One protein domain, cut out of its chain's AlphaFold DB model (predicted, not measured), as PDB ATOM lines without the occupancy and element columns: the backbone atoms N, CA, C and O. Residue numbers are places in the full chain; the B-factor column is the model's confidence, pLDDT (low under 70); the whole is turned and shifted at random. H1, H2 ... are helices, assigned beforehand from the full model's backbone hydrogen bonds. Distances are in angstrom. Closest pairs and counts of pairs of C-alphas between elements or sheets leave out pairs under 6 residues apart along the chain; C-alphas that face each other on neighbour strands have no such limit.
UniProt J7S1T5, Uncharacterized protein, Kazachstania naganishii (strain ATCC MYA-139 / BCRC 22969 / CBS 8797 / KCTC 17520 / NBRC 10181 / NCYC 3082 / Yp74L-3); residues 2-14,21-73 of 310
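Overview. This is residues 2 to 14 and 21 to 73 of the 310 residues of an uncharacterized protein of Kazachstania naganishii (strain ATCC MYA-139 / BCRC 22969 / CBS 8797 / KCTC 17520 / NBRC 10181 / NCYC 3082 / Yp74L-3) (UniProt J7S1T5). What does the model look like? It is one long helix, H2, making the longest axis of a rod, with a short helix at either end of it: H1 sits near residues 29 to 33 of H2, and H3 folds back on residues 52 to 60 of H2 as a helical hairpin. Residues 34 to 51 of H2 stand free between the two short helices. What is it made of, and how large is it? The printed part has 66 residues with three named helices, H1, H2 and H3 in that order, and no named strand; its class is all helix. It is extended, with a radius of gyration of the C-alphas of 21.3 A, and the C-alphas span 63 by 22 by 16 A.

Along the chain. Where does the first helix lie? H1 is residues 3 to 8, beginning at C-alpha 3 at (99.674, 83.575, 110.690), and measures 8.5 A from first to last C-alpha. Where does the longest helix run? H2 is residues 23 to 61, 57.1 A from C-alpha 23 at (108.291, 82.692, 101.553) to C-alpha 61 at (66.766, 44.486, 110.416). Where does the last helix end? H3 is residues 66 to 73, 10.7 A long, and its C-alpha 73 is at (68.015, 60.369, 108.595).

Arrangement. How does H1 stand to H2? They only just touch, with 3 pairs of C-alphas within 8 A, and H2 does so with residues 29 to 33 alone; the closest C-alphas are those of Ile 7 and Ile 30, 7.3 A apart. They run the same way at a steep tilt of 59 degrees. How does H3 stand to the others? H3 touches H2, which does so with residues 52 to 60 alone, and the closest C-alphas are those of Leu 56 and Leu 69, 7.2 A apart. This hairpin runs opposite ways at a shallow tilt of 34 degrees, only just short of steep. H1 and H3 are apart. How do the helix backbones read? In H1 and H2 every O i to N i+4 pair is within hydrogen-bond range; in H3, 3 of 4 are.

Size, cuts and confidence. How far does the printed part reach? The two C-alphas farthest apart are those of Pro 14 and Gly 63, at 63.9 A. Is the printed part whole? Residues 15 to 20 are not printed, and C-alphas 14 and 21 are 14.2 A apart across this cut, which falls in the link from H1 to H2. The link from H2 to H3 is tight, with 4 residues. Where is confidence low? The mean pLDDT of the printed part is 89.9, and residues 11 to 14 are under 70.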
ATOM      1  N   SER A   2      99.714  85.663 115.130       79.38
ATOM      2  CA  SER A   2     100.441  85.648 113.853       79.38
ATOM      3  C   SER A   2      99.936  84.505 112.961       79.38
ATOM      4  O   SER A   2      99.520  83.463 113.462       79.38
ATOM      5  N   LEU A   3     100.000  84.656 111.633       75.69
ATOM      6  CA  LEU A   3      99.674  83.575 110.690       75.69
ATOM      7  C   LEU A   3     100.547  82.330 110.933       75.69
ATOM      8  O   LEU A   3     100.060  81.207 110.858       75.69
ATOM      9  N   LEU A   4     101.817  82.525 111.303       76.25
ATOM     10  CA  LEU A   4     102.736  81.439 111.663       76.25
ATOM     11  C   LEU A   4     102.276  80.690 112.920       76.25
ATOM     12  O   LEU A   4     102.348  79.466 112.973       76.25
ATOM     13  N   GLU A   5     101.759  81.420 113.907       82.00
ATOM     14  CA  GLU A   5     101.203  80.853 115.136       82.00
ATOM     15  C   GLU A   5      99.941  80.032 114.833       82.00
ATOM     16  O   GLU A   5      99.764  78.942 115.369       82.00
ATOM     17  N   LEU A   6      99.107  80.491 113.896       78.19
ATOM     18  CA  LEU A   6      97.916  79.767 113.442       78.19
ATOM     19  C   LEU A   6      98.255  78.517 112.605       78.19
ATOM     20  O   LEU A   6      97.600  77.475 112.724       78.19
ATOM     21  N   ILE A   7      99.266  78.595 111.733       79.75
ATOM     22  CA  ILE A   7      99.672  77.484 110.856       79.75
ATOM     23  C   ILE A   7     100.421  76.415 111.648       79.75
ATOM     24  O   ILE A   7     100.069  75.239 111.554       79.75
ATOM     25  N   PHE A   8     101.402  76.804 112.457       80.38
ATOM     26  CA  PHE A   8     102.267  75.851 113.146       80.38
ATOM     27  C   PHE A   8     101.810  75.535 114.570       80.38
ATOM     28  O   PHE A   8     102.284  74.564 115.147       80.38
ATOM     29  N   GLY A   9     100.900  76.320 115.158       78.00
ATOM     30  CA  GLY A   9     100.479  76.143 116.555       78.00
ATOM     31  C   GLY A   9     101.601  76.395 117.566       78.00
ATOM     32  O   GLY A   9     101.416  76.189 118.763       78.00
ATOM     33  N   VAL A  10     102.773  76.827 117.095       70.75
ATOM     34  CA  VAL A  10     103.928  77.131 117.927       70.75
ATOM     35  C   VAL A  10     103.885  78.623 118.207       70.75
ATOM     36  O   VAL A  10     104.156  79.436 117.323       70.75
ATOM     37  N   GLY A  11     103.539  78.981 119.444       63.88
ATOM     38  CA  GLY A  11     103.761  80.321 119.976       63.88
ATOM     39  C   GLY A  11     105.262  80.566 120.058       63.88
ATOM     40  O   GLY A  11     105.871  80.358 121.105       63.88
ATOM     41  N   LYS A  12     105.892  80.924 118.933       58.66
ATOM     42  CA  LYS A  12     107.297  81.321 118.936       58.66
ATOM     43  C   LYS A  12     107.412  82.572 119.802       58.66
ATOM     44  O   LYS A  12     106.791  83.593 119.515       58.66
ATOM     45  N   SER A  13     108.171  82.450 120.889       56.25
ATOM     46  CA  SER A  13     108.514  83.572 121.755       56.25
ATOM     47  C   SER A  13     109.222  84.640 120.912       56.25
ATOM     48  O   SER A  13     110.138  84.290 120.168       56.25
ATOM     49  N   PRO A  14     108.840  85.923 121.015       58.50
ATOM     50  CA  PRO A  14     109.386  87.005 120.190       58.50
ATOM     51  C   PRO A  14     110.891  87.270 120.388       58.50
ATOM     52  O   PRO A  14     111.442  88.114 119.691       58.50
ATOM     53  N   VAL A  21     111.232  82.630 108.026       80.25
ATOM     54  CA  VAL A  21     110.868  81.459 107.230       80.25
ATOM     55  C   VAL A  21     110.815  81.909 105.767       80.25
ATOM     56  O   VAL A  21     110.083  82.858 105.479       80.25
ATOM     57  N   PRO A  22     111.537  81.251 104.839       90.06
ATOM     58  CA  PRO A  22     111.498  81.617 103.429       90.06
ATOM     59  C   PRO A  22     110.055  81.610 102.898       90.06
ATOM     60  O   PRO A  22     109.284  80.704 103.243       90.06
ATOM     61  N   PRO A  23     109.670  82.563 102.031       89.00
ATOM     62  CA  PRO A  23     108.291  82.692 101.553       89.00
ATOM     63  C   PRO A  23     107.804  81.443 100.805       89.00
ATOM     64  O   PRO A  23     106.633  81.080 100.902       89.00
ATOM     65  N   GLU A  24     108.703  80.726 100.128       93.62
ATOM     66  CA  GLU A  24     108.386  79.458  99.462       93.62
ATOM     67  C   GLU A  24     107.976  78.359 100.448       93.62
ATOM     68  O   GLU A  24     107.032  77.607 100.198       93.62
ATOM     69  N   VAL A  25     108.664  78.277 101.590       88.62
ATOM     70  CA  VAL A  25     108.348  77.311 102.650       88.62
ATOM     71  C   VAL A  25     107.002  77.659 103.273       88.62
ATOM     72  O   VAL A  25     106.197  76.765 103.537       88.62
ATOM     73  N   LEU A  26     106.725  78.953 103.457       87.69
ATOM     74  CA  LEU A  26     105.438  79.416 103.960       87.69
ATOM     75  C   LEU A  26     104.289  79.070 103.001       87.69
ATOM     76  O   LEU A  26     103.268  78.560 103.457       87.69
ATOM     77  N   SER A  27     104.462  79.280 101.692       93.31
ATOM     78  CA  SER A  27     103.451  78.915 100.687       93.31
ATOM     79  C   SER A  27     103.158  77.415 100.713       93.31
ATOM     80  O   SER A  27     102.006  77.016 100.871       93.31
ATOM     81  N   LYS A  28     104.202  76.575 100.673       94.25
ATOM     82  CA  LYS A  28     104.047  75.112 100.736       94.25
ATOM     83  C   LYS A  28     103.370  74.658 102.032       94.25
ATOM     84  O   LYS A  28     102.566  73.730 102.014       94.25
ATOM     85  N   ALA A  29     103.667  75.310 103.157       89.38
ATOM     86  CA  ALA A  29     103.021  75.013 104.434       89.38
ATOM     87  C   ALA A  29     101.523  75.367 104.431       89.38
ATOM     88  O   ALA A  29     100.721  74.631 105.010       89.38
ATOM     89  N   ILE A  30     101.136  76.466 103.773       92.81
ATOM     90  CA  ILE A  30      99.730  76.851 103.599       92.81
ATOM     91  C   ILE A  30      99.001  75.817 102.737       92.81
ATOM     92  O   ILE A  30      97.951  75.325 103.153       92.81
ATOM     93  N   ASP A  31      99.572  75.439 101.592       95.56
ATOM     94  CA  ASP A  31      98.973  74.455 100.681       95.56
ATOM     95  C   ASP A  31      98.773  73.102 101.367       95.56
ATOM     96  O   ASP A  31      97.681  72.529 101.325       95.56
ATOM     97  N   LEU A  32      99.788  72.638 102.102       94.06
ATOM     98  CA  LEU A  32      99.698  71.416 102.893       94.06
ATOM     99  C   LEU A  32      98.577  71.500 103.936       94.06
ATOM    100  O   LEU A  32      97.832  70.539 104.126       94.06
ATOM    101  N   LYS A  33      98.422  72.642 104.614       93.25
ATOM    102  CA  LYS A  33      97.370  72.811 105.626       93.25
ATOM    103  C   LYS A  33      95.973  72.834 105.004       93.25
ATOM    104  O   LYS A  33      95.042  72.267 105.581       93.25
ATOM    105  N   ILE A  34      95.830  73.418 103.815       95.75
ATOM    106  CA  ILE A  34      94.592  73.357 103.025       95.75
ATOM    107  C   ILE A  34      94.272  71.905 102.652       95.75
ATOM    108  O   ILE A  34      93.130  71.466 102.800       95.75
ATOM    109  N   GLU A  35      95.262  71.145 102.190       97.75
ATOM    110  CA  GLU A  35      95.079  69.746 101.804       97.75
ATOM    111  C   GLU A  35      94.723  68.847 102.997       97.75
ATOM    112  O   GLU A  35      93.811  68.018 102.904       97.75
ATOM    113  N   GLN A  36      95.370  69.053 104.147       96.38
ATOM    114  CA  GLN A  36      95.039  68.366 105.397       96.38
ATOM    115  C   GLN A  36      93.600  68.646 105.833       96.38
ATOM    116  O   GLN A  36      92.866  67.713 106.159       96.38
ATOM    117  N   GLU A  37      93.171  69.910 105.806       96.25
ATOM    118  CA  GLU A  37      91.805  70.280 106.179       96.25
ATOM    119  C   GLU A  37      90.778  69.691 105.199       96.25
ATOM    120  O   GLU A  37      89.780  69.111 105.626       96.25
ATOM    121  N   ARG A  38      91.052  69.720 103.888       97.62
ATOM    122  CA  ARG A  38      90.207  69.049 102.882       97.62
ATOM    123  C   ARG A  38      90.102  67.546 103.131       97.62
ATOM    124  O   ARG A  38      89.011  66.980 103.045       97.62
ATOM    125  N   THR A  39      91.218  66.895 103.447       98.00
ATOM    126  CA  THR A  39      91.257  65.457 103.745       98.00
ATOM    127  C   THR A  39      90.460  65.139 105.006       98.00
ATOM    128  O   THR A  39      89.655  64.207 105.013       98.00
ATOM    129  N   LYS A  40      90.610  65.959 106.048       97.81
ATOM    130  CA  LYS A  40      89.863  65.850 107.301       97.81
ATOM    131  C   LYS A  40      88.355  66.007 107.084       97.81
ATOM    132  O   LYS A  40      87.582  65.199 107.592       97.81
ATOM    133  N   GLN A  41      87.931  66.985 106.285       98.00
ATOM    134  CA  GLN A  41      86.519  67.166 105.934       98.00
ATOM    135  C   GLN A  41      85.962  65.947 105.191       98.00
ATOM    136  O   GLN A  41      84.923  65.418 105.585       98.00
ATOM    137  N   ARG A  42      86.683  65.439 104.179       97.38
ATOM    138  CA  ARG A  42      86.286  64.224 103.444       97.38
ATOM    139  C   ARG A  42      86.160  63.006 104.357       97.38
ATOM    140  O   ARG A  42      85.211  62.237 104.209       97.38
ATOM    141  N   TYR A  43      87.086  62.845 105.300       98.31
ATOM    142  CA  TYR A  43      87.032  61.773 106.291       98.31
ATOM    143  C   TYR A  43      85.750  61.850 107.131       98.31
ATOM    144  O   TYR A  43      85.039  60.853 107.236       98.31
ATOM    145  N   TYR A  44      85.394  63.027 107.659       97.44
ATOM    146  CA  TYR A  44      84.166  63.177 108.447       97.44
ATOM    147  C   TYR A  44      82.894  62.929 107.637       97.44
ATOM    148  O   TYR A  44      81.944  62.335 108.156       97.44
ATOM    149  N   THR A  45      82.868  63.339 106.368       96.31
ATOM    150  CA  THR A  45      81.745  63.035 105.473       96.31
ATOM    151  C   THR A  45      81.571  61.527 105.308       96.31
ATOM    152  O   THR A  45      80.462  61.013 105.463       96.31
ATOM    153  N   LEU A  46      82.663  60.802 105.051       97.62
ATOM    154  CA  LEU A  46      82.630  59.349 104.881       97.62
ATOM    155  C   LEU A  46      82.252  58.635 106.181       97.62
ATOM    156  O   LEU A  46      81.419  57.732 106.162       97.62
ATOM    157  N   GLU A  47      82.813  59.055 107.314       96.56
ATOM    158  CA  GLU A  47      82.492  58.492 108.626       96.56
ATOM    159  C   GLU A  47      80.999  58.657 108.956       96.56
ATOM    160  O   GLU A  47      80.354  57.719 109.427       96.56
ATOM    161  N   THR A  48      80.430  59.827 108.657       93.44
ATOM    162  CA  THR A  48      78.999  60.104 108.844       93.44
ATOM    163  C   THR A  48      78.142  59.231 107.931       93.44
ATOM    164  O   THR A  48      77.185  58.609 108.392       93.44
ATOM    165  N   ALA A  49      78.512  59.112 106.653       94.31
ATOM    166  CA  ALA A  49      77.818  58.236 105.713       94.31
ATOM    167  C   ALA A  49      77.862  56.764 106.159       94.31
ATOM    168  O   ALA A  49      76.842  56.079 106.116       94.31
ATOM    169  N   ASN A  50      79.010  56.286 106.650       97.00
ATOM    170  CA  ASN A  50      79.149  54.912 107.124       97.00
ATOM    171  C   ASN A  50      78.283  54.643 108.368       97.00
ATOM    172  O   ASN A  50      77.566  53.645 108.412       97.00
ATOM    173  N   LYS A  51      78.253  55.577 109.331       95.25
ATOM    174  CA  LYS A  51      77.346  55.505 110.493       95.25
ATOM    175  C   LYS A  51      75.876  55.475 110.070       95.25
ATOM    176  O   LYS A  51      75.105  54.679 110.602       95.25
ATOM    177  N   ASN A  52      75.491  56.291 109.088       94.06
ATOM    178  CA  ASN A  52      74.126  56.301 108.559       94.06
ATOM    179  C   ASN A  52      73.764  54.968 107.885       94.06
ATOM    180  O   ASN A  52      72.647  54.484 108.058       94.06
ATOM    181  N   ILE A  53      74.703  54.340 107.168       95.50
ATOM    182  CA  ILE A  53      74.509  53.010 106.570       95.50
ATOM    183  C   ILE A  53      74.325  51.941 107.654       95.50
ATOM    184  O   ILE A  53      73.435  51.098 107.536       95.50
ATOM    185  N   GLU A  54      75.143  51.950 108.706       96.50
ATOM    186  CA  GLU A  54      75.015  51.006 109.826       96.50
ATOM    187  C   GLU A  54      73.685  51.177 110.569       96.50
ATOM    188  O   GLU A  54      72.999  50.191 110.864       96.50
ATOM    189  N   LEU A  55      73.276  52.425 110.806       94.44
ATOM    190  CA  LEU A  55      71.987  52.742 111.410       94.44
ATOM    191  C   LEU A  55      70.831  52.249 110.533       94.44
ATOM    192  O   LEU A  55      69.919  51.594 111.038       94.44
ATOM    193  N   LEU A  56      70.900  52.496 109.222       95.38
ATOM    194  CA  LEU A  56      69.896  52.039 108.266       95.38
ATOM    195  C   LEU A  56      69.787  50.513 108.273       95.38
ATOM    196  O   LEU A  56      68.689  49.989 108.428       95.38
ATOM    197  N   LYS A  57      70.914  49.794 108.197       96.81
ATOM    198  CA  LYS A  57      70.944  48.321 108.275       96.81
ATOM    199  C   LYS A  57      70.283  47.806 109.551       96.81
ATOM    200  O   LYS A  57      69.488  46.871 109.492       96.81
ATOM    201  N   THR A  58      70.588  48.426 110.688       97.06
ATOM    202  CA  THR A  58      70.039  48.033 111.994       97.06
ATOM    203  C   THR A  58      68.530  48.276 112.060       97.06
ATOM    204  O   THR A  58      67.775  47.430 112.541       97.06
ATOM    205  N   ALA A  59      68.068  49.409 111.535       96.38
ATOM    206  CA  ALA A  59      66.657  49.762 111.543       96.38
ATOM    207  C   ALA A  59      65.841  48.904 110.558       96.38
ATOM    208  O   ALA A  59      64.761  48.427 110.907       96.38
ATOM    209  N   THR A  60      66.391  48.603 109.377       96.62
ATOM    210  CA  THR A  60      65.797  47.645 108.432       96.62
ATOM    211  C   THR A  60      65.722  46.241 109.036       96.62
ATOM    212  O   THR A  60      64.676  45.605 108.949       96.62
ATOM    213  N   ALA A  61      66.778  45.774 109.714       97.75
ATOM    214  CA  ALA A  61      66.766  44.486 110.416       97.75
ATOM    215  C   ALA A  61      65.726  44.429 111.551       97.75
ATOM    216  O   ALA A  61      65.248  43.353 111.895       97.75
ATOM    217  N   SER A  62      65.343  45.586 112.099       98.12
ATOM    218  CA  SER A  62      64.317  45.715 113.141       98.12
ATOM    219  C   SER A  62      62.890  45.840 112.585       98.12
ATOM    220  O   SER A  62      61.953  46.025 113.360       98.12
ATOM    221  N   GLY A  63      62.701  45.769 111.263       97.62
ATOM    222  CA  GLY A  63      61.385  45.886 110.628       97.62
ATOM    223  C   GLY A  63      60.825  47.311 110.593       97.62
ATOM    224  O   GLY A  63      59.619  47.485 110.433       97.62
ATOM    225  N   VAL A  64      61.672  48.338 110.746       97.06
ATOM    226  CA  VAL A  64      61.226  49.735 110.659       97.06
ATOM    227  C   VAL A  64      60.818  50.056 109.212       97.06
ATOM    228  O   VAL A  64      61.622  49.840 108.299       97.06
ATOM    229  N   PRO A  65      59.605  50.593 108.971       97.00
ATOM    230  CA  PRO A  65      59.166  50.977 107.635       97.00
ATOM    231  C   PRO A  65      60.077  52.051 107.012       97.00
ATOM    232  O   PRO A  65      60.461  52.999 107.702       97.00
ATOM    233  N   PRO A  66      60.379  51.977 105.703       91.31
ATOM    234  CA  PRO A  66      61.296  52.906 105.033       91.31
ATOM    235  C   PRO A  66      60.850  54.376 105.105       91.31
ATOM    236  O   PRO A  66      61.692  55.264 105.215       91.31
ATOM    237  N   GLU A  67      59.539  54.632 105.152       94.50
ATOM    238  CA  GLU A  67      58.955  55.972 105.339       94.50
ATOM    239  C   GLU A  67      59.423  56.645 106.644       94.50
ATOM    240  O   GLU A  67      59.679  57.849 106.688       94.50
ATOM    241  N   GLN A  68      59.584  55.865 107.719       94.25
ATOM    242  CA  GLN A  68      60.055  56.369 109.013       94.25
ATOM    243  C   GLN A  68      61.580  56.566 109.026       94.25
ATOM    244  O   GLN A  68      62.083  57.465 109.702       94.25
ATOM    245  N   LEU A  69      62.322  55.775 108.243       91.44
ATOM    246  CA  LEU A  69      63.781  55.889 108.112       91.44
ATOM    247  C   LEU A  69      64.192  57.181 107.407       91.44
ATOM    248  O   LEU A  69      65.158  57.824 107.823       91.44
ATOM    249  N   ALA A  70      63.436  57.592 106.384       89.25
ATOM    250  CA  ALA A  70      63.663  58.857 105.692       89.25
ATOM    251  C   ALA A  70      63.557  60.054 106.652       89.25
ATOM    252  O   ALA A  70      64.380  60.970 106.600       89.25
ATOM    253  N   GLN A  71      62.595  60.015 107.580       89.56
ATOM    254  CA  GLN A  71      62.446  61.043 108.610       89.56
ATOM    255  C   GLN A  71      63.624  61.010 109.593       89.56
ATOM    256  O   GLN A  71      64.226  62.049 109.844       89.56
ATOM    257  N   LEU A  72      64.014  59.827 110.083       85.19
ATOM    258  CA  LEU A  72      65.114  59.668 111.042       85.19
ATOM    259  C   LEU A  72      66.458  60.200 110.507       85.19
ATOM    260  O   LEU A  72      67.189  60.866 111.237       85.19
ATOM    261  N   LEU A  73      66.768  59.931 109.234       85.56
ATOM    262  CA  LEU A  73      68.015  60.369 108.595       85.56
ATOM    263  C   LEU A  73      68.007  61.867 108.247       85.56
ATOM    264  O   LEU A  73      69.045  62.520 108.329       85.56
TER     265      LEU A  73